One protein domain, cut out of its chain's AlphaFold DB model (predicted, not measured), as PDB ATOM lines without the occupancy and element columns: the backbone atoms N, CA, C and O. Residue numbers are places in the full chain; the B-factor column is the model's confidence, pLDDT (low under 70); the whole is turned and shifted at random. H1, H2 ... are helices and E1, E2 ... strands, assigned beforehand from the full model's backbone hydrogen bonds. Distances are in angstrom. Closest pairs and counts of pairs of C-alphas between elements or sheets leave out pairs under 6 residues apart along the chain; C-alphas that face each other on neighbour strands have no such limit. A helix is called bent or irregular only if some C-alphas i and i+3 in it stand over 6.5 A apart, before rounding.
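This is residues 164 to 222 of the 223 residues of the protein "RT_RNaseH_2 domain-containing protein" of Araneus ventricosus (UniProt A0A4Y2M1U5). A two-stranded hairpin, E1 and E2, forms the middle of a small rounded domain; helix H1 packs on E2, while H2 and H3 lie farther out. The 59 printed residues run H1, H2, E1, E2, H3; the sheet is antiparallel, the class mixed. It is compact, radius of gyration of the C-alphas 11.3 A, spanning 29 by 23 by 21 A.

E1 is residues 189 to 193, 13.1 A; E2 200 to 204, 12.9 A. H1, 164 to 171, 10.9 A, begins at C-alpha 164 (46.213, 31.298, 42.000). H2 is 174 to 181, 10.6 A. H3, 216 to 222, 10.1 A, ends at C-alpha 222 (40.894, 18.536, 44.844); it is irregular, C-alphas 217 and 220 being 7.3 A apart.

In the hairpin, N 190 and O 203 are 2.9 A apart, within hydrogen-bond range. Residues 203 to 204 pair antiparallel with 211 to 212. The closest C-alphas of H1 and E2, Ala 167 and Leu 201, are 4.8 A apart. H1 and H3 are close but not clearly touching, Met 166 to Phe 218 being the closest C-alphas at 7.2 A. H2 and H3 are apart. Every O i to N i+4 pair is within range in H1 and H2; H3 has 1 of 3, and 3 of 4 O i to N i+3.

The printed part has no cut. E2 to H3 is a long link. Residues 183 to 186 and 194 to 199 have pLDDT under 70.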
ATOM      1  N   TYR A 164      45.583  30.475  43.029       84.25
ATOM      2  CA  TYR A 164      46.213  31.298  42.000       84.25
ATOM      3  C   TYR A 164      46.607  30.433  40.799       84.25
ATOM      4  O   TYR A 164      46.232  30.718  39.660       84.25
ATOM      5  N   ALA A 165      47.276  29.307  41.056       86.12
ATOM      6  CA  ALA A 165      47.595  28.341  40.010       86.12
ATOM      7  C   ALA A 165      46.326  27.756  39.357       86.12
ATOM      8  O   ALA A 165      46.295  27.550  38.143       86.12
ATOM      9  N   MET A 166      45.258  27.547  40.134       87.94
ATOM     10  CA  MET A 166      43.959  27.113  39.614       87.94
ATOM     11  C   MET A 166      43.309  28.174  38.720       87.94
ATOM     12  O   MET A 166      42.818  27.822  37.651       87.94
ATOM     13  N   ALA A 167      43.331  29.454  39.106       87.69
ATOM     14  CA  ALA A 167      42.811  30.548  38.282       87.69
ATOM     15  C   ALA A 167      43.558  30.649  36.939       87.69
ATOM     16  O   ALA A 167      42.934  30.791  35.887       87.69
ATOM     17  N   ASN A 168      44.881  30.463  36.947       87.31
ATOM     18  CA  ASN A 168      45.677  30.402  35.719       87.31
ATOM     19  C   ASN A 168      45.312  29.187  34.854       87.31
ATOM     20  O   ASN A 168      45.169  29.309  33.639       87.31
ATOM     21  N   ALA A 169      45.112  28.019  35.471       87.88
ATOM     22  CA  ALA A 169      44.695  26.813  34.760       87.88
ATOM     23  C   ALA A 169      43.268  26.913  34.200       87.88
ATOM     24  O   ALA A 169      42.973  26.287  33.188       87.88
ATOM     25  N   GLN A 170      42.383  27.690  34.830       89.81
ATOM     26  CA  GLN A 170      41.053  27.999  34.302       89.81
ATOM     27  C   GLN A 170      41.125  28.899  33.064       89.81
ATOM     28  O   GLN A 170      40.376  28.677  32.114       89.81
ATOM     29  N   ALA A 171      42.033  29.882  33.045       84.56
ATOM     30  CA  ALA A 171      42.168  30.816  31.928       84.56
ATOM     31  C   ALA A 171      42.471  30.109  30.593       84.56
ATOM     32  O   ALA A 171      41.957  30.517  29.555       84.56
ATOM     33  N   SER A 172      43.249  29.023  30.628       84.94
ATOM     34  CA  SER A 172      43.608  28.211  29.459       84.94
ATOM     35  C   SER A 172      42.740  26.957  29.265       84.94
ATOM     36  O   SER A 172      43.047  26.129  28.410       84.94
ATOM     37  N   ASN A 173      41.663  26.776  30.040       87.75
ATOM     38  CA  ASN A 173      40.849  25.560  29.998       87.75
ATOM     39  C   ASN A 173      39.745  25.627  28.927       87.75
ATOM     40  O   ASN A 173      38.760  26.344  29.088       87.75
ATOM     41  N   GLU A 174      39.866  24.817  27.872       87.44
ATOM     42  CA  GLU A 174      38.889  24.752  26.769       87.44
ATOM     43  C   GLU A 174      37.481  24.320  27.224       87.44
ATOM     44  O   GLU A 174      36.482  24.867  26.760       87.44
ATOM     45  N   GLU A 175      37.392  23.380  28.173       87.75
ATOM     46  CA  GLU A 175      36.121  22.887  28.729       87.75
ATOM     47  C   GLU A 175      35.357  24.011  29.450       87.75
ATOM     48  O   GLU A 175      34.159  24.188  29.236       87.75
ATOM     49  N   LEU A 176      36.059  24.840  30.229       85.69
ATOM     50  CA  LEU A 176      35.476  26.004  30.889       85.69
ATOM     51  C   LEU A 176      34.992  27.047  29.877       85.69
ATOM     52  O   LEU A 176      33.896  27.575  30.040       85.69
ATOM     53  N   GLN A 177      35.761  27.325  28.819       85.69
ATOM     54  CA  GLN A 177      35.337  28.271  27.777       85.69
ATOM     55  C   GLN A 177      34.085  27.778  27.041       85.69
ATOM     56  O   GLN A 177      33.150  28.550  26.814       85.69
ATOM     57  N   ALA A 178      34.013  26.477  26.743       85.75
ATOM     58  CA  ALA A 178      32.820  25.868  26.170       85.75
ATOM     59  C   ALA A 178      31.606  26.018  27.106       85.75
ATOM     60  O   ALA A 178      30.528  26.389  26.642       85.75
ATOM     61  N   LEU A 179      31.777  25.813  28.416       83.81
ATOM     62  CA  LEU A 179      30.713  25.986  29.415       83.81
ATOM     63  C   LEU A 179      30.287  27.446  29.613       83.81
ATOM     64  O   LEU A 179      29.118  27.696  29.868       83.81
ATOM     65  N   LEU A 180      31.193  28.418  29.476       82.38
ATOM     66  CA  LEU A 180      30.840  29.842  29.520       82.38
ATOM     67  C   LEU A 180      30.061  30.280  28.272       82.38
ATOM     68  O   LEU A 180      29.195  31.148  28.360       82.38
ATOM     69  N   SER A 181      30.359  29.682  27.113       80.31
ATOM     70  CA  SER A 181      29.647  29.955  25.856       80.31
ATOM     71  C   SER A 181      28.266  29.294  25.790       80.31
ATOM     72  O   SER A 181      27.351  29.805  25.142       80.31
ATOM     73  N   LYS A 182      28.099  28.164  26.482       76.62
ATOM     74  CA  LYS A 182      26.840  27.435  26.585       76.62
ATOM     75  C   LYS A 182      26.067  27.961  27.785       76.62
ATOM     76  O   LYS A 182      26.392  27.659  28.925       76.62
ATOM     77  N   ASN A 183      25.007  28.722  27.535       62.91
ATOM     78  CA  ASN A 183      24.080  29.154  28.580       62.91
ATOM     79  C   ASN A 183      23.198  27.974  29.048       62.91
ATOM     80  O   ASN A 183      21.987  27.951  28.832       62.91
ATOM     81  N   GLU A 184      23.822  26.936  29.606       62.75
ATOM     82  CA  GLU A 184      23.141  25.776  30.162       62.75
ATOM     83  C   GLU A 184      22.639  26.098  31.573       62.75
ATOM     84  O   GLU A 184      23.389  26.515  32.451       62.75
ATOM     85  N   LEU A 185      21.352  25.834  31.814       59.94
ATOM     86  CA  LEU A 185      20.641  26.126  33.067       59.94
ATOM     87  C   LEU A 185      21.194  25.385  34.302       59.94
ATOM     88  O   LEU A 185      20.654  25.551  35.397       59.94
ATOM     89  N   LEU A 186      22.210  24.527  34.145       69.44
ATOM     90  CA  LEU A 186      22.714  23.663  35.209       69.44
ATOM     91  C   LEU A 186      23.804  24.293  36.090       69.44
ATOM     92  O   LEU A 186      23.889  23.929  37.266       69.44
ATOM     93  N   LEU A 187      24.574  25.253  35.574       74.00
ATOM     94  CA  LEU A 187      25.710  25.872  36.266       74.00
ATOM     95  C   LEU A 187      25.582  27.397  36.241       74.00
ATOM     96  O   LEU A 187      25.249  27.971  35.209       74.00
ATOM     97  N   LEU A 188      25.883  28.066  37.359       81.50
ATOM     98  CA  LEU A 188      25.955  29.528  37.416       81.50
ATOM     99  C   LEU A 188      27.400  29.952  37.673       81.50
ATOM    100  O   LEU A 188      27.773  30.285  38.797       81.50
ATOM    101  N   LEU A 189      28.214  29.922  36.617       84.31
ATOM    102  CA  LEU A 189      29.633  30.263  36.688       84.31
ATOM    103  C   LEU A 189      29.832  31.781  36.713       84.31
ATOM    104  O   LEU A 189      29.475  32.482  35.766       84.31
ATOM    105  N   LYS A 190      30.446  32.295  37.781       84.50
ATOM    106  CA  LYS A 190      30.857  33.699  37.889       84.50
ATOM    107  C   LYS A 190      32.332  33.818  38.267       84.50
ATOM    108  O   LYS A 190      32.807  33.037  39.092       84.50
ATOM    109  N   PRO A 191      33.060  34.797  37.704       86.38
ATOM    110  CA  PRO A 191      34.407  35.107  38.155       86.38
ATOM    111  C   PRO A 191      34.350  35.803  39.520       86.38
ATOM    112  O   PRO A 191      33.714  36.848  39.661       86.38
ATOM    113  N   LEU A 192      35.034  35.244  40.514       82.50
ATOM    114  CA  LEU A 192      35.286  35.873  41.807       82.50
ATOM    115  C   LEU A 192      36.752  36.313  41.885       82.50
ATOM    116  O   LEU A 192      37.652  35.617  41.414       82.50
ATOM    117  N   SER A 193      36.987  37.480  42.485       75.69
ATOM    118  CA  SER A 193      38.344  37.955  42.767       75.69
ATOM    119  C   SER A 193      38.851  37.262  44.024       75.69
ATOM    120  O   SER A 193      38.211  37.358  45.070       75.69
ATOM    121  N   THR A 194      39.985  36.570  43.931       63.19
ATOM    122  CA  THR A 194      40.648  35.975  45.103       63.19
ATOM    123  C   THR A 194      41.566  36.968  45.820       63.19
ATOM    124  O   THR A 194      41.893  36.745  46.977       63.19
ATOM    125  N   ASP A 195      41.939  38.064  45.149       62.53
ATOM    126  CA  ASP A 195      42.691  39.209  45.675       62.53
ATOM    127  C   ASP A 195      42.382  40.469  44.836       62.53
ATOM    128  O   ASP A 195      41.869  40.342  43.717       62.53
ATOM    129  N   PRO A 196      42.683  41.690  45.318       56.72
ATOM    130  CA  PRO A 196      42.472  42.933  44.565       56.72
ATOM    131  C   PRO A 196      43.393  43.081  43.340       56.72
ATOM    132  O   PRO A 196      43.145  43.929  42.485       56.72
ATOM    133  N   THR A 197      44.421  42.241  43.204       58.06
ATOM    134  CA  THR A 197      45.354  42.248  42.071       58.06
ATOM    135  C   THR A 197      45.233  40.959  41.247       58.06
ATOM    136  O   THR A 197      45.883  39.949  41.496       58.06
ATOM    137  N   THR A 198      44.356  41.048  40.242       61.06
ATOM    138  CA  THR A 198      44.454  40.460  38.886       61.06
ATOM    139  C   THR A 198      44.162  38.982  38.584       61.06
ATOM    140  O   THR A 198      44.145  38.657  37.399       61.06
ATOM    141  N   SER A 199      43.789  38.103  39.524       69.19
ATOM    142  CA  SER A 199      43.350  36.730  39.160       69.19
ATOM    143  C   SER A 199      41.862  36.483  39.422       69.19
ATOM    144  O   SER A 199      41.394  36.583  40.556       69.19
ATOM    145  N   LYS A 200      41.107  36.168  38.358       83.88
ATOM    146  CA  LYS A 200      39.677  35.824  38.420       83.88
ATOM    147  C   LYS A 200      39.519  34.307  38.483       83.88
ATOM    148  O   LYS A 200      39.866  33.624  37.525       83.88
ATOM    149  N   LEU A 201      38.963  33.801  39.581       87.50
ATOM    150  CA  LEU A 201      38.624  32.392  39.750       87.50
ATOM    151  C   LEU A 201      37.142  32.189  39.418       87.50
ATOM    152  O   LEU A 201      36.268  32.761  40.065       87.50
ATOM    153  N   TYR A 202      36.842  31.385  38.407       89.44
ATOM    154  CA  TYR A 202      35.478  31.006  38.059       89.44
ATOM    155  C   TYR A 202      34.928  30.004  39.073       89.44
ATOM    156  O   TYR A 202      35.500  28.928  39.280       89.44
ATOM    157  N   CYS A 203      33.792  30.351  39.674       87.38
ATOM    158  CA  CYS A 203      33.078  29.514  40.631       87.38
ATOM    159  C   CYS A 203      31.614  29.352  40.224       87.38
ATOM    160  O   CYS A 203      30.995  30.298  39.740       87.38
ATOM    161  N   ASP A 204      31.051  28.177  40.486       87.44
ATOM    162  CA  ASP A 204      29.610  27.961  40.494       87.44
ATOM    163  C   ASP A 204      29.016  28.489  41.807       87.44
ATOM    164  O   ASP A 204      29.553  28.231  42.888       87.44
ATOM    165  N   ILE A 205      27.927  29.250  41.705       83.12
ATOM    166  CA  ILE A 205      27.271  29.925  42.836       83.12
ATOM    167  C   ILE A 205      25.779  29.577  42.972       83.12
ATOM    168  O   ILE A 205      25.045  30.259  43.679       83.12
ATOM    169  N   ARG A 206      25.296  28.531  42.290       74.88
ATOM    170  CA  ARG A 206      23.857  28.259  42.113       74.88
ATOM    171  C   ARG A 206      23.047  27.978  43.394       74.88
ATOM    172  O   ARG A 206      21.830  28.083  43.353       74.88
ATOM    173  N   ASN A 207      23.690  27.648  44.517       71.50
ATOM    174  CA  ASN A 207      23.013  27.240  45.762       71.50
ATOM    175  C   ASN A 207      23.511  28.001  47.004       71.50
ATOM    176  O   ASN A 207      23.660  27.389  48.059       71.50
ATOM    177  N   ASP A 208      23.896  29.274  46.862       72.44
ATOM    178  CA  ASP A 208      24.558  30.074  47.917       72.44
ATOM    179  C   ASP A 208      25.863  29.454  48.461       72.44
ATOM    180  O   ASP A 208      26.454  29.917  49.436       72.44
ATOM    181  N   ILE A 209      26.356  28.409  47.793       75.62
ATOM    182  CA  ILE A 209      27.625  27.747  48.062       75.62
ATOM    183  C   ILE A 209      28.527  28.037  46.874       75.62
ATOM    184  O   ILE A 209      28.263  27.582  45.764       75.62
ATOM    185  N   VAL A 210      29.607  28.767  47.134       82.38
ATOM    186  CA  VAL A 210      30.637  29.077  46.144       82.38
ATOM    187  C   VAL A 210      31.524  27.850  45.952       82.38
ATOM    188  O   VAL A 210      32.166  27.389  46.897       82.38
ATOM    189  N   ARG A 211      31.570  27.314  44.732       85.56
ATOM    190  CA  ARG A 211      32.392  26.148  44.382       85.56
ATOM    191  C   ARG A 211      33.301  26.494  43.209       85.56
ATOM    192  O   ARG A 211      32.776  26.743  42.126       85.56
ATOM    193  N   PRO A 212      34.632  26.511  43.373       88.12
ATOM    194  CA  PRO A 212      35.537  26.706  42.248       88.12
ATOM    195  C   PRO A 212      35.293  25.655  41.168       88.12
ATOM    196  O   PRO A 212      35.162  24.468  41.470       88.12
ATOM    197  N   TYR A 213      35.259  26.079  39.909       88.00
ATOM    198  CA  TYR A 213      35.353  25.135  38.807       88.00
ATOM    199  C   TYR A 213      36.753  24.510  38.821       88.00
ATOM    200  O   TYR A 213      37.749  25.229  38.847       88.00
ATOM    201  N   VAL A 214      36.852  23.182  38.807       89.81
ATOM    202  CA  VAL A 214      38.136  22.478  38.929       89.81
ATOM    203  C   VAL A 214      38.580  21.965  37.553       89.81
ATOM    204  O   VAL A 214      37.995  20.993  37.055       89.81
ATOM    205  N   PRO A 215      39.627  22.556  36.936       89.62
ATOM    206  CA  PRO A 215      40.200  22.042  35.693       89.62
ATOM    207  C   PRO A 215      40.704  20.606  35.855       89.62
ATOM    208  O   PRO A 215      41.105  20.201  36.947       89.62
ATOM    209  N   ALA A 216      40.759  19.845  34.758       87.81
ATOM    210  CA  ALA A 216      41.193  18.443  34.768       87.81
ATOM    211  C   ALA A 216      42.545  18.214  35.477       87.81
ATOM    212  O   ALA A 216      42.692  17.242  36.217       87.81
ATOM    213  N   SER A 217      43.493  19.143  35.322       86.19
ATOM    214  CA  SER A 217      44.812  19.115  35.970       86.19
ATOM    215  C   SER A 217      44.765  19.201  37.501       86.19
ATOM    216  O   SER A 217      45.663  18.686  38.159       86.19
ATOM    217  N   PHE A 218      43.713  19.791  38.077       84.44
ATOM    218  CA  PHE A 218      43.530  19.941  39.525       84.44
ATOM    219  C   PHE A 218      42.598  18.888  40.135       84.44
ATOM    220  O   PHE A 218      42.534  18.785  41.358       84.44
ATOM    221  N   ARG A 219      41.899  18.071  39.331       85.31
ATOM    222  CA  ARG A 219      40.895  17.118  39.847       85.31
ATOM    223  C   ARG A 219      41.486  16.120  40.844       85.31
ATOM    224  O   ARG A 219      40.886  15.933  41.884       85.31
ATOM    225  N   LYS A 220      42.676  15.566  40.581       76.56
ATOM    226  CA  LYS A 220      43.372  14.644  41.510       76.56
ATOM    227  C   LYS A 220      43.857  15.306  42.805       76.56
ATOM    228  O   LYS A 220      44.184  14.618  43.763       76.56
ATOM    229  N   THR A 221      44.013  16.626  42.788       75.44
ATOM    230  CA  THR A 221      44.464  17.405  43.944       75.44
ATOM    231  C   THR A 221      43.271  17.828  44.799       75.44
ATOM    232  O   THR A 221      43.398  17.950  46.010       75.44
ATOM    233  N   VAL A 222      42.115  18.069  44.174       73.00
ATOM    234  CA  VAL A 222      40.894  18.536  44.844       73.00
ATOM    235  C   VAL A 222      39.988  17.382  45.301       73.00
ATOM    236  O   VAL A 222      39.323  17.526  46.326       73.00
TER     237      VAL A 222